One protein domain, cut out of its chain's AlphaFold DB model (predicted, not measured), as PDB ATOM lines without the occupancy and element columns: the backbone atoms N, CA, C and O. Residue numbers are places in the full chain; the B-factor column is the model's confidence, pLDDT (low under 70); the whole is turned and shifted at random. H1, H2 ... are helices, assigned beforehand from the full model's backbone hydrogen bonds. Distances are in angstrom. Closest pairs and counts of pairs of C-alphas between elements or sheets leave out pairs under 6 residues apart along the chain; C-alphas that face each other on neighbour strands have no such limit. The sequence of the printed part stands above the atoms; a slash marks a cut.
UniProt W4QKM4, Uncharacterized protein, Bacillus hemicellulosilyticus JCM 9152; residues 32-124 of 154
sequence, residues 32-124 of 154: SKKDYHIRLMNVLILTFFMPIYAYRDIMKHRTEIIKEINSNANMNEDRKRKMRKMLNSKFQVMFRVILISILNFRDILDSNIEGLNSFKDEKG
ATOM      1  N   SER A  32     167.195 137.088 214.352       63.88
ATOM      2  CA  SER A  32     166.891 136.625 215.713       63.88
ATOM      3  C   SER A  32     165.986 135.406 215.804       63.88
ATOM      4  O   SER A  32     164.802 135.462 215.495       63.88
ATOM      5  N   LYS A  33     166.517 134.318 216.368       68.19
ATOM      6  CA  LYS A  33     165.745 133.087 216.597       68.19
ATOM      7  C   LYS A  33     164.914 133.094 217.890       68.19
ATOM      8  O   LYS A  33     163.983 132.304 217.998       68.19
ATOM      9  N   LYS A  34     165.223 133.966 218.864       66.00
ATOM     10  CA  LYS A  34     164.562 133.978 220.190       66.00
ATOM     11  C   LYS A  34     163.115 134.496 220.160       66.00
ATOM     12  O   LYS A  34     162.303 134.031 220.948       66.00
ATOM     13  N   ASP A  35     162.773 135.363 219.208       67.56
ATOM     14  CA  ASP A  35     161.458 136.022 219.104       67.56
ATOM     15  C   ASP A  35     160.748 135.707 217.770       67.56
ATOM     16  O   ASP A  35     159.989 136.509 217.222       67.56
ATOM     17  N   TYR A  36     160.993 134.509 217.228       72.44
ATOM     18  CA  TYR A  36     160.501 134.096 215.910       72.44
ATOM     19  C   TYR A  36     158.972 134.202 215.762       72.44
ATOM     20  O   TYR A  36     158.466 134.613 214.721       72.44
ATOM     21  N   HIS A  37     158.230 133.884 216.824       72.38
ATOM     22  CA  HIS A  37     156.767 133.946 216.848       72.38
ATOM     23  C   HIS A  37     156.231 135.384 216.713       72.38
ATOM     24  O   HIS A  37     155.315 135.617 215.924       72.38
ATOM     25  N   ILE A  38     156.831 136.358 217.413       68.81
ATOM     26  CA  ILE A  38     156.480 137.787 217.308       68.81
ATOM     27  C   ILE A  38     156.721 138.271 215.881       68.81
ATOM     28  O   ILE A  38     155.884 138.949 215.287       68.81
ATOM     29  N   ARG A  39     157.848 137.866 215.297       72.56
ATOM     30  CA  ARG A  39     158.219 138.246 213.940       72.56
ATOM     31  C   ARG A  39     157.302 137.637 212.884       72.56
ATOM     32  O   ARG A  39     156.870 138.348 211.983       72.56
ATOM     33  N   LEU A  40     156.954 136.359 213.019       76.62
ATOM     34  CA  LEU A  40     156.001 135.698 212.132       76.62
ATOM     35  C   LEU A  40     154.640 136.410 212.156       76.62
ATOM     36  O   LEU A  40     154.081 136.698 211.099       76.62
ATOM     37  N   MET A  41     154.143 136.749 213.350       74.62
ATOM     38  CA  MET A  41     152.904 137.518 213.504       74.62
ATOM     39  C   MET A  41     153.008 138.895 212.850       74.62
ATOM     40  O   MET A  41     152.130 139.277 212.083       74.62
ATOM     41  N   ASN A  42     154.098 139.618 213.086       69.81
ATOM     42  CA  ASN A  42     154.340 140.934 212.503       69.81
ATOM     43  C   ASN A  42     154.383 140.912 210.971       69.81
ATOM     44  O   ASN A  42     153.778 141.766 210.326       69.81
ATOM     45  N   VAL A  43     155.063 139.928 210.385       74.75
ATOM     46  CA  VAL A  43     155.143 139.760 208.932       74.75
ATOM     47  C   VAL A  43     153.769 139.443 208.347       74.75
ATOM     48  O   VAL A  43     153.388 140.036 207.337       74.75
ATOM     49  N   LEU A  44     152.997 138.556 208.983       74.38
ATOM     50  CA  LEU A  44     151.626 138.264 208.559       74.38
ATOM     51  C   LEU A  44     150.756 139.524 208.629       74.38
ATOM     52  O   LEU A  44     150.139 139.891 207.631       74.38
ATOM     53  N   ILE A  45     150.767 140.223 209.767       71.81
ATOM     54  CA  ILE A  45     150.018 141.468 209.969       71.81
ATOM     55  C   ILE A  45     150.375 142.476 208.878       71.81
ATOM     56  O   ILE A  45     149.482 142.928 208.170       71.81
ATOM     57  N   LEU A  46     151.657 142.780 208.665       68.06
ATOM     58  CA  LEU A  46     152.073 143.720 207.624       68.06
ATOM     59  C   LEU A  46     151.576 143.320 206.241       68.06
ATOM     60  O   LEU A  46     151.041 144.147 205.506       68.06
ATOM     61  N   THR A  47     151.725 142.047 205.896       69.88
ATOM     62  CA  THR A  47     151.397 141.557 204.560       69.88
ATOM     63  C   THR A  47     149.890 141.616 204.286       69.88
ATOM     64  O   THR A  47     149.488 141.915 203.165       69.88
ATOM     65  N   PHE A  48     149.046 141.419 205.305       73.38
ATOM     66  CA  PHE A  48     147.590 141.569 205.188       73.38
ATOM     67  C   PHE A  48     147.102 143.019 205.325       73.38
ATOM     68  O   PHE A  48     146.116 143.397 204.689       73.38
ATOM     69  N   PHE A  49     147.776 143.850 206.122       73.19
ATOM     70  CA  PHE A  49     147.400 145.252 206.315       73.19
ATOM     71  C   PHE A  49     147.825 146.150 205.151       73.19
ATOM     72  O   PHE A  49     147.129 147.124 204.863       73.19
ATOM     73  N   MET A  50     148.920 145.837 204.453       71.44
ATOM     74  CA  MET A  50     149.435 146.657 203.350       71.44
ATOM     75  C   MET A  50     148.413 146.832 202.203       71.44
ATOM     76  O   MET A  50     148.148 147.980 201.835       71.44
ATOM     77  N   PRO A  51     147.716 145.782 201.716       72.06
ATOM     78  CA  PRO A  51     146.637 145.937 200.735       72.06
ATOM     79  C   PRO A  51     145.492 146.830 201.233       72.06
ATOM     80  O   PRO A  51     144.966 147.663 200.493       72.06
ATOM     81  N   ILE A  52     145.105 146.688 202.506       79.62
ATOM     82  CA  ILE A  52     144.030 147.486 203.113       79.62
ATOM     83  C   ILE A  52     144.442 148.960 203.168       79.62
ATOM     84  O   ILE A  52     143.658 149.845 202.815       79.62
ATOM     85  N   TYR A  53     145.679 149.224 203.587       76.44
ATOM     86  CA  TYR A  53     146.244 150.564 203.642       76.44
ATOM     87  C   TYR A  53     146.314 151.197 202.251       76.44
ATOM     88  O   TYR A  53     145.782 152.290 202.060       76.44
ATOM     89  N   ALA A  54     146.870 150.486 201.268       73.88
ATOM     90  CA  ALA A  54     146.985 150.951 199.889       73.88
ATOM     91  C   ALA A  54     145.615 151.292 199.282       73.88
ATOM     92  O   ALA A  54     145.447 152.344 198.670       73.88
ATOM     93  N   TYR A  55     144.599 150.451 199.506       79.75
ATOM     94  CA  TYR A  55     143.233 150.753 199.077       79.75
ATOM     95  C   TYR A  55     142.701 152.041 199.718       79.75
ATOM     96  O   TYR A  55     142.159 152.904 199.021       79.75
ATOM     97  N   ARG A  56     142.851 152.191 201.041       79.44
ATOM     98  CA  ARG A  56     142.390 153.391 201.755       79.44
ATOM     99  C   ARG A  56     143.101 154.644 201.260       79.44
ATOM    100  O   ARG A  56     142.439 155.667 201.094       79.44
ATOM    101  N   ASP A  57     144.401 154.560 201.006       74.12
ATOM    102  CA  ASP A  57     145.201 155.681 200.521       74.12
ATOM    103  C   ASP A  57     144.789 156.102 199.103       74.12
ATOM    104  O   ASP A  57     144.444 157.266 198.882       74.12
ATOM    105  N   ILE A  58     144.649 155.142 198.180       75.81
ATOM    106  CA  ILE A  58     144.153 155.395 196.816       75.81
ATOM    107  C   ILE A  58     142.761 156.030 196.848       75.81
ATOM    108  O   ILE A  58     142.490 156.979 196.113       75.81
ATOM    109  N   MET A  59     141.858 155.533 197.696       83.75
ATOM    110  CA  MET A  59     140.503 156.076 197.793       83.75
ATOM    111  C   MET A  59     140.476 157.479 198.402       83.75
ATOM    112  O   MET A  59     139.687 158.315 197.958       83.75
ATOM    113  N   LYS A  60     141.340 157.752 199.385       83.44
ATOM    114  CA  LYS A  60     141.485 159.069 200.014       83.44
ATOM    115  C   LYS A  60     142.049 160.106 199.038       83.44
ATOM    116  O   LYS A  60     141.563 161.232 199.012       83.44
ATOM    117  N   HIS A  61     143.022 159.714 198.217       80.88
ATOM    118  CA  HIS A  61     143.711 160.581 197.256       80.88
ATOM    119  C   HIS A  61     143.157 160.482 195.826       80.88
ATOM    120  O   HIS A  61     143.707 161.061 194.891       80.88
ATOM    121  N   ARG A  62     142.013 159.812 195.636       77.75
ATOM    122  CA  ARG A  62     141.424 159.514 194.321       77.75
ATOM    123  C   ARG A  62     141.314 160.736 193.409       77.75
ATOM    124  O   ARG A  62     141.629 160.649 192.227       77.75
ATOM    125  N   THR A  63     140.833 161.859 193.939       83.06
ATOM    126  CA  THR A  63     140.624 163.084 193.154       83.06
ATOM    127  C   THR A  63     141.946 163.670 192.657       83.06
ATOM    128  O   THR A  63     142.026 164.097 191.507       83.06
ATOM    129  N   GLU A  64     142.987 163.642 193.491       80.31
ATOM    130  CA  GLU A  64     144.337 164.093 193.132       80.31
ATOM    131  C   GLU A  64     144.928 163.185 192.048       80.31
ATOM    132  O   GLU A  64     145.360 163.680 191.012       80.31
ATOM    133  N   ILE A  65     144.807 161.863 192.213       78.38
ATOM    134  CA  ILE A  65     145.263 160.870 191.228       78.38
ATOM    135  C   ILE A  65     144.549 161.063 189.876       78.38
ATOM    136  O   ILE A  65     145.172 161.017 188.817       78.38
ATOM    137  N   ILE A  66     143.235 161.317 189.876       80.19
ATOM    138  CA  ILE A  66     142.479 161.593 188.640       80.19
ATOM    139  C   ILE A  66     142.958 162.890 187.978       80.19
ATOM    140  O   ILE A  66     143.069 162.943 186.750       80.19
ATOM    141  N   LYS A  67     143.236 163.934 188.767       82.00
ATOM    142  CA  LYS A  67     143.760 165.207 188.259       82.00
ATOM    143  C   LYS A  67     145.116 165.002 187.585       82.00
ATOM    144  O   LYS A  67     145.299 165.469 186.466       82.00
ATOM    145  N   GLU A  68     145.998 164.241 188.222       78.75
ATOM    146  CA  GLU A  68     147.337 163.924 187.726       78.75
ATOM    147  C   GLU A  68     147.295 163.112 186.417       78.75
ATOM    148  O   GLU A  68     147.991 163.432 185.452       78.75
ATOM    149  N   ILE A  69     146.389 162.129 186.327       80.88
ATOM    150  CA  ILE A  69     146.128 161.366 185.093       80.88
ATOM    151  C   ILE A  69     145.671 162.285 183.954       80.88
ATOM    152  O   ILE A  69     146.101 162.111 182.813       80.88
ATOM    153  N   ASN A  70     144.794 163.252 184.239       79.62
ATOM    154  CA  ASN A  70     144.296 164.178 183.222       79.62
ATOM    155  C   ASN A  70     145.406 165.107 182.712       79.62
ATOM    156  O   ASN A  70     145.509 165.309 181.500       79.62
ATOM    157  N   SER A  71     146.248 165.623 183.613       83.69
ATOM    158  CA  SER A  71     147.358 166.523 183.276       83.69
ATOM    159  C   SER A  71     148.542 165.834 182.594       83.69
ATOM    160  O   SER A  71     149.428 166.516 182.087       83.69
ATOM    161  N   ASN A  72     148.587 164.499 182.563       83.25
ATOM    162  CA  ASN A  72     149.698 163.771 181.961       83.25
ATOM    163  C   ASN A  72     149.645 163.840 180.422       83.25
ATOM    164  O   ASN A  72     148.876 163.122 179.779       83.25
ATOM    165  N   ALA A  73     150.477 164.700 179.829       80.06
ATOM    166  CA  ALA A  73     150.568 164.890 178.379       80.06
ATOM    167  C   ALA A  73     151.109 163.655 177.630       80.06
ATOM    168  O   ALA A  73     150.782 163.454 176.466       80.06
ATOM    169  N   ASN A  74     151.868 162.786 178.306       83.75
ATOM    170  CA  ASN A  74     152.498 161.606 177.702       83.75
ATOM    171  C   ASN A  74     151.560 160.391 177.619       83.75
ATOM    172  O   ASN A  74     151.950 159.322 177.145       83.75
ATOM    173  N   MET A  75     150.324 160.511 178.110       78.31
ATOM    174  CA  MET A  75     149.372 159.407 178.170       78.31
ATOM    175  C   MET A  75     148.283 159.562 177.108       78.31
ATOM    176  O   MET A  75     147.597 160.578 177.063       78.31
ATOM    177  N   ASN A  76     148.068 158.518 176.302       88.00
ATOM    178  CA  ASN A  76     146.950 158.472 175.356       88.00
ATOM    179  C   ASN A  76     145.600 158.628 176.097       88.00
ATOM    180  O   ASN A  76     145.387 158.015 177.151       88.00
ATOM    181  N   GLU A  77     144.675 159.401 175.526       90.06
ATOM    182  CA  GLU A  77     143.332 159.657 176.055       90.06
ATOM    183  C   GLU A  77     142.536 158.376 176.338       90.06
ATOM    184  O   GLU A  77     141.862 158.273 177.370       90.06
ATOM    185  N   ASP A  78     142.690 157.336 175.519       83.69
ATOM    186  CA  ASP A  78     142.052 156.040 175.781       83.69
ATOM    187  C   ASP A  78     142.567 155.379 177.064       83.69
ATOM    188  O   ASP A  78     141.799 154.784 177.834       83.69
ATOM    189  N   ARG A  79     143.870 155.509 177.346       74.38
ATOM    190  CA  ARG A  79     144.459 155.025 178.603       74.38
ATOM    191  C   ARG A  79     143.968 155.865 179.780       74.38
ATOM    192  O   ARG A  79     143.586 155.284 180.798       74.38
ATOM    193  N   LYS A  80     143.882 157.194 179.632       80.12
ATOM    194  CA  LYS A  80     143.326 158.086 180.669       80.12
ATOM    195  C   LYS A  80     141.887 157.713 180.999       80.12
ATOM    196  O   LYS A  80     141.526 157.566 182.166       80.12
ATOM    197  N   ARG A  81     141.055 157.482 179.980       84.88
ATOM    198  CA  ARG A  81     139.658 157.056 180.143       84.88
ATOM    199  C   ARG A  81     139.545 155.727 180.891       84.88
ATOM    200  O   ARG A  81     138.757 155.638 181.834       84.88
ATOM    201  N   LYS A  82     140.347 154.718 180.526       80.75
ATOM    202  CA  LYS A  82     140.368 153.414 181.215       80.75
ATOM    203  C   LYS A  82     140.781 153.545 182.685       80.75
ATOM    204  O   LYS A  82     140.112 152.981 183.548       80.75
ATOM    205  N   MET A  83     141.821 154.326 182.984       78.44
ATOM    206  CA  MET A  83     142.286 154.534 184.363       78.44
ATOM    207  C   MET A  83     141.266 155.297 185.219       78.44
ATOM    208  O   MET A  83     141.017 154.902 186.355       78.44
ATOM    209  N   ARG A  84     140.594 156.316 184.668       82.88
ATOM    210  CA  ARG A  84     139.502 157.022 185.365       82.88
ATOM    211  C   ARG A  84     138.327 156.103 185.681       82.88
ATOM    212  O   ARG A  84     137.838 156.094 186.809       82.88
ATOM    213  N   LYS A  85     137.888 155.303 184.701       82.62
ATOM    214  CA  LYS A  85     136.791 154.339 184.893       82.62
ATOM    215  C   LYS A  85     137.125 153.343 186.003       82.62
ATOM    216  O   LYS A  85     136.274 153.064 186.841       82.62
ATOM    217  N   MET A  86     138.376 152.889 186.037       76.75
ATOM    218  CA  MET A  86     138.880 152.020 187.091       76.75
ATOM    219  C   MET A  86     138.858 152.689 188.468       76.75
ATOM    220  O   MET A  86     138.309 152.115 189.400       76.75
ATOM    221  N   LEU A  87     139.398 153.905 188.597       81.88
ATOM    222  CA  LEU A  87     139.450 154.635 189.872       81.88
ATOM    223  C   LEU A  87     138.063 155.007 190.416       81.88
ATOM    224  O   LEU A  87     137.884 155.136 191.627       81.88
ATOM    225  N   ASN A  88     137.067 155.157 189.542       83.25
ATOM    226  CA  ASN A  88     135.689 155.425 189.951       83.25
ATOM    227  C   ASN A  88     134.976 154.194 190.529       83.25
ATOM    228  O   ASN A  88     134.020 154.354 191.288       83.25
ATOM    229  N   SER A  89     135.437 152.979 190.223       83.75
ATOM    230  CA  SER A  89     134.856 151.750 190.758       83.75
ATOM    231  C   SER A  89     135.634 151.261 191.977       83.75
ATOM    232  O   SER A  89     136.730 150.717 191.851       83.75
ATOM    233  N   LYS A  90     135.031 151.382 193.169       81.75
ATOM    234  CA  LYS A  90     135.604 150.861 194.428       81.75
ATOM    235  C   LYS A  90     136.009 149.389 194.302       81.75
ATOM    236  O   LYS A  90     137.083 149.005 194.752       81.75
ATOM    237  N   PHE A  91     135.173 148.591 193.637       78.69
ATOM    238  CA  PHE A  91     135.427 147.174 193.403       78.69
ATOM    239  C   PHE A  91     136.656 146.943 192.514       78.69
ATOM    240  O   PHE A  91     137.509 146.128 192.851       78.69
ATOM    241  N   GLN A  92     136.794 147.689 191.412       77.69
ATOM    242  CA  GLN A  92     137.947 147.542 190.516       77.69
ATOM    243  C   GLN A  92     139.249 148.014 191.167       77.69
ATOM    244  O   GLN A  92     140.285 147.384 190.967       77.69
ATOM    245  N   VAL A  93     139.200 149.084 191.969       77.06
ATOM    246  CA  VAL A  93     140.355 149.536 192.759       77.06
ATOM    247  C   VAL A  93     140.763 148.456 193.757       77.06
ATOM    248  O   VAL A  93     141.919 148.049 193.761       77.06
ATOM    249  N   MET A  94     139.819 147.942 194.549       75.69
ATOM    250  CA  MET A  94     140.085 146.888 195.530       75.69
ATOM    251  C   MET A  94     140.675 145.635 194.873       75.69
ATOM    252  O   MET A  94     141.722 145.155 195.300       75.69
ATOM    253  N   PHE A  95     140.057 145.141 193.797       73.56
ATOM    254  CA  PHE A  95     140.543 143.964 193.077       73.56
ATOM    255  C   PHE A  95     141.962 144.168 192.540       73.56
ATOM    256  O   PHE A  95     142.810 143.288 192.659       73.56
ATOM    257  N   ARG A  96     142.254 145.350 191.987       71.75
ATOM    258  CA  ARG A  96     143.585 145.646 191.456       71.75
ATOM    259  C   ARG A  96     144.634 145.788 192.552       71.75
ATOM    260  O   ARG A  96     145.757 145.341 192.349       71.75
ATOM    261  N   VAL A  97     144.278 146.357 193.703       74.12
ATOM    262  CA  VAL A  97     145.158 146.410 194.879       74.12
ATOM    263  C   VAL A  97     145.493 145.000 195.361       74.12
ATOM    264  O   VAL A  97     146.666 144.703 195.575       74.12
ATOM    265  N   ILE A  98     144.502 144.109 195.449       72.19
ATOM    266  CA  ILE A  98     144.721 142.701 195.809       72.19
ATOM    267  C   ILE A  98     145.626 142.018 194.779       72.19
ATOM    268  O   ILE A  98     146.615 141.399 195.153       72.19
ATOM    269  N   LEU A  99     145.340 142.177 193.483       70.06
ATOM    270  CA  LEU A  99     146.134 141.566 192.416       70.06
ATOM    271  C   LEU A  99     147.598 142.023 192.453       70.06
ATOM    272  O   LEU A  99     148.500 141.195 192.380       70.06
ATOM    273  N   ILE A 100     147.843 143.326 192.606       70.50
ATOM    274  CA  ILE A 100     149.198 143.884 192.739       70.50
ATOM    275  C   ILE A 100     149.881 143.341 193.997       70.50
ATOM    276  O   ILE A 100     151.061 143.009 193.954       70.50
ATOM    277  N   SER A 101     149.141 143.216 195.100       69.44
ATOM    278  CA  SER A 101     149.674 142.676 196.353       69.44
ATOM    279  C   SER A 101     150.059 141.202 196.229       69.44
ATOM    280  O   SER A 101     151.053 140.795 196.813       69.44
ATOM    281  N   ILE A 102     149.320 140.412 195.441       70.75
ATOM    282  CA  ILE A 102     149.659 139.012 195.141       70.75
ATOM    283  C   ILE A 102     150.897 138.941 194.243       70.75
ATOM    284  O   ILE A 102     151.836 138.212 194.551       70.75
ATOM    285  N   LEU A 103     150.922 139.712 193.149       68.50
ATOM    286  CA  LEU A 103     152.037 139.704 192.194       68.50
ATOM    287  C   LEU A 103     153.357 140.136 192.841       68.50
ATOM    288  O   LEU A 103     154.399 139.553 192.554       68.50
ATOM    289  N   ASN A 104     153.296 141.108 193.750       67.69
ATOM    290  CA  ASN A 104     154.458 141.631 194.468       67.69
ATOM    291  C   ASN A 104     154.595 141.053 195.883       67.69
ATOM    292  O   ASN A 104     155.373 141.573 196.679       67.69
ATOM    293  N   PHE A 105     153.857 139.988 196.220       73.12
ATOM    294  CA  PHE A 105     153.802 139.441 197.579       73.12
ATOM    295  C   PHE A 105     155.192 139.122 198.122       73.12
ATOM    296  O   PHE A 105     155.515 139.442 199.260       73.12
ATOM    297  N   ARG A 106     156.031 138.517 197.276       75.31
ATOM    298  CA  ARG A 106     157.401 138.137 197.617       75.31
ATOM    299  C   ARG A 106     158.257 139.341 198.003       75.31
ATOM    300  O   ARG A 106     158.968 139.283 198.999       75.31
ATOM    301  N   ASP A 107     158.187 140.399 197.211       71.00
ATOM    302  CA  ASP A 107     159.032 141.576 197.390       71.00
ATOM    303  C   ASP A 107     158.515 142.428 198.565       71.00
ATOM    304  O   ASP A 107     159.307 142.939 199.351       71.00
ATOM    305  N   ILE A 108     157.191 142.480 198.769       70.00
ATOM    306  CA  ILE A 108     156.559 143.062 199.966       70.00
ATOM    307  C   ILE A 108     157.000 142.303 201.223       70.00
ATOM    308  O   ILE A 108     157.397 142.916 202.211       70.00
ATOM    309  N   LEU A 109     156.954 140.970 201.189       73.81
ATOM    310  CA  LEU A 109     157.388 140.109 202.285       73.81
ATOM    311  C   LEU A 109     158.863 140.343 202.635       73.81
ATOM    312  O   LEU A 109     159.193 140.516 203.806       73.81
ATOM    313  N   ASP A 110     159.734 140.375 201.629       74.69
ATOM    314  CA  ASP A 110     161.162 140.624 201.812       74.69
ATOM    315  C   ASP A 110     161.428 142.021 202.391       74.69
ATOM    316  O   ASP A 110     162.135 142.132 203.393       74.69
ATOM    317  N   SER A 111     160.789 143.060 201.847       74.12
ATOM    318  CA  SER A 111     160.906 144.436 202.344       74.12
ATOM    319  C   SER A 111     160.421 144.579 203.791       74.12
ATOM    320  O   SER A 111     161.058 145.246 204.604       74.12
ATOM    321  N   ASN A 112     159.333 143.894 204.151       74.38
ATOM    322  CA  ASN A 112     158.816 143.866 205.517       74.38
ATOM    323  C   ASN A 112     159.797 143.191 206.492       74.38
ATOM    324  O   ASN A 112     159.967 143.658 207.619       74.38
ATOM    325  N   ILE A 113     160.447 142.098 206.073       75.25
ATOM    326  CA  ILE A 113     161.467 141.413 206.882       75.25
ATOM    327  C   ILE A 113     162.708 142.296 207.048       75.25
ATOM    328  O   ILE A 113     163.238 142.394 208.154       75.25
ATOM    329  N   GLU A 114     163.152 142.959 205.980       78.44
ATOM    330  CA  GLU A 114     164.277 143.898 206.016       78.44
ATOM    331  C   GLU A 114     163.986 145.082 206.940       78.44
ATOM    332  O   GLU A 114     164.784 145.360 207.831       78.44
ATOM    333  N   GLY A 115     162.806 145.701 206.835       73.31
ATOM    334  CA  GLY A 115     162.393 146.779 207.738       73.31
ATOM    335  C   GLY A 115     162.368 146.351 209.211       73.31
ATOM    336  O   GLY A 115     162.791 147.104 210.086       73.31
ATOM    337  N   LEU A 116     161.941 145.116 209.497       76.38
ATOM    338  CA  LEU A 116     162.001 144.540 210.845       76.38
ATOM    339  C   LEU A 116     163.426 144.259 211.329       76.38
ATOM    340  O   LEU A 116     163.685 144.333 212.531       76.38
ATOM    341  N   ASN A 117     164.335 143.866 210.436       77.88
ATOM    342  CA  ASN A 117     165.744 143.683 210.777       77.88
ATOM    343  C   ASN A 117     166.374 145.033 211.129       77.88
ATOM    344  O   ASN A 117     166.872 145.178 212.241       77.88
ATOM    345  N   SER A 118     166.223 146.038 210.262       79.44
ATOM    346  CA  SER A 118     166.760 147.383 210.496       79.44
ATOM    347  C   SER A 118     166.232 147.995 211.794       79.44
ATOM    348  O   SER A 118     167.007 148.498 212.601       79.44
ATOM    349  N   PHE A 119     164.925 147.878 212.066       77.31
ATOM    350  CA  PHE A 119     164.348 148.374 213.320       77.31
ATOM    351  C   PHE A 119     164.974 147.711 214.553       77.31
ATOM    352  O   PHE A 119     165.240 148.373 215.560       77.31
ATOM    353  N   LYS A 120     165.207 146.395 214.493       73.81
ATOM    354  CA  LYS A 120     165.847 145.675 215.590       73.81
ATOM    355  C   LYS A 120     167.290 146.130 215.779       73.81
ATOM    356  O   LYS A 120     167.698 146.318 216.925       73.81
ATOM    357  N   ASP A 121     168.037 146.278 214.696       79.50
ATOM    358  CA  ASP A 121     169.437 146.694 214.748       79.50
ATOM    359  C   ASP A 121     169.567 148.096 215.367       79.50
ATOM    360  O   ASP A 121     170.453 148.332 216.184       79.50
ATOM    361  N   GLU A 122     168.614 148.993 215.095       78.50
ATOM    362  CA  GLU A 122     168.570 150.339 215.678       78.50
ATOM    363  C   GLU A 122     168.109 150.383 217.145       78.50
ATOM    364  O   GLU A 122     168.608 151.186 217.936       78.50
ATOM    365  N   LYS A 123     167.110 149.575 217.529       78.94
ATOM    366  CA  LYS A 123     166.466 149.652 218.859       78.94
ATOM    367  C   LYS A 123     166.927 148.576 219.842       78.94
ATOM    368  O   LYS A 123     166.531 148.604 221.008       78.94
ATOM    369  N   GLY A 124     167.713 147.604 219.385       74.25
ATOM    370  CA  GLY A 124     168.193 146.457 220.161       74.25
ATOM    371  C   GLY A 124     167.104 145.455 220.572       74.25
ATOM    372  O   GLY A 124     167.393 144.482 221.269       74.25
TER     373      GLY A 124
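AT A GLANCE: This is residues 32 to 124 of the 154 residues of an uncharacterized protein of Bacillus hemicellulosilyticus JCM 9152 (UniProt W4QKM4). The chain makes a long, slender double-back: it runs out along the kinked long helix H1 and on through H2, turns, and comes back through H3, H4 and H5. H4 and H5 form a corner beside H1, H4 packing on its later half and H5 crossing its earlier half, while H2 and H3 make a helical hairpin at the far end. The printed part has 93 residues with five named helices, H1 to H5 in order, and no named strand; the class is all helix. It is loose, with a radius of gyration of the C-alphas of 17.6 A, a rod spanning 55 by 25 by 21 A.

HOW THE PARTS SIT: H1, residues 36 to 60, has a kink of 30 degrees near residue 49. With residues 51 to 59 alone it touches H4, residues 90 to 103, opposite ways at a tilt of 37 degrees, only just steep; the closest C-alphas, of Pro 51 and Val 97, are 6.1 A apart. With residues 39 to 47 alone it touches H5, residues 105 to 123, at a steep tilt of 64 degrees, closest at the C-alphas of Val 43 and Asn 112, 6.5 A. H2, residues 62 to 71, and H3, residues 77 to 88, form a hairpin at a shallow tilt of 4 degrees; the closest C-alphas, of Ile 69 and Lys 80, are 6.2 A apart. H2 is apart from H4 and H5. Every O i to N i+4 pair is within hydrogen-bond range in H2, H3, H4 and H5, and 19 of 21 in H1.

IN THESE COORDINATES: H1 measures 35.2 A from C-alpha 36 at (160.501, 134.096, 215.910) to C-alpha 60. H4 measures 20.0 A, and H5 26.8 A, ending with C-alpha 123 at (166.466, 149.652, 218.859).

THE WHOLE: The C-alphas farthest apart, of Lys 34 and Glu 77, are 55.3 A apart. The printed part has no cut, and its four links are tight. Eleven residues are under 70 in pLDDT, among them 32 to 35.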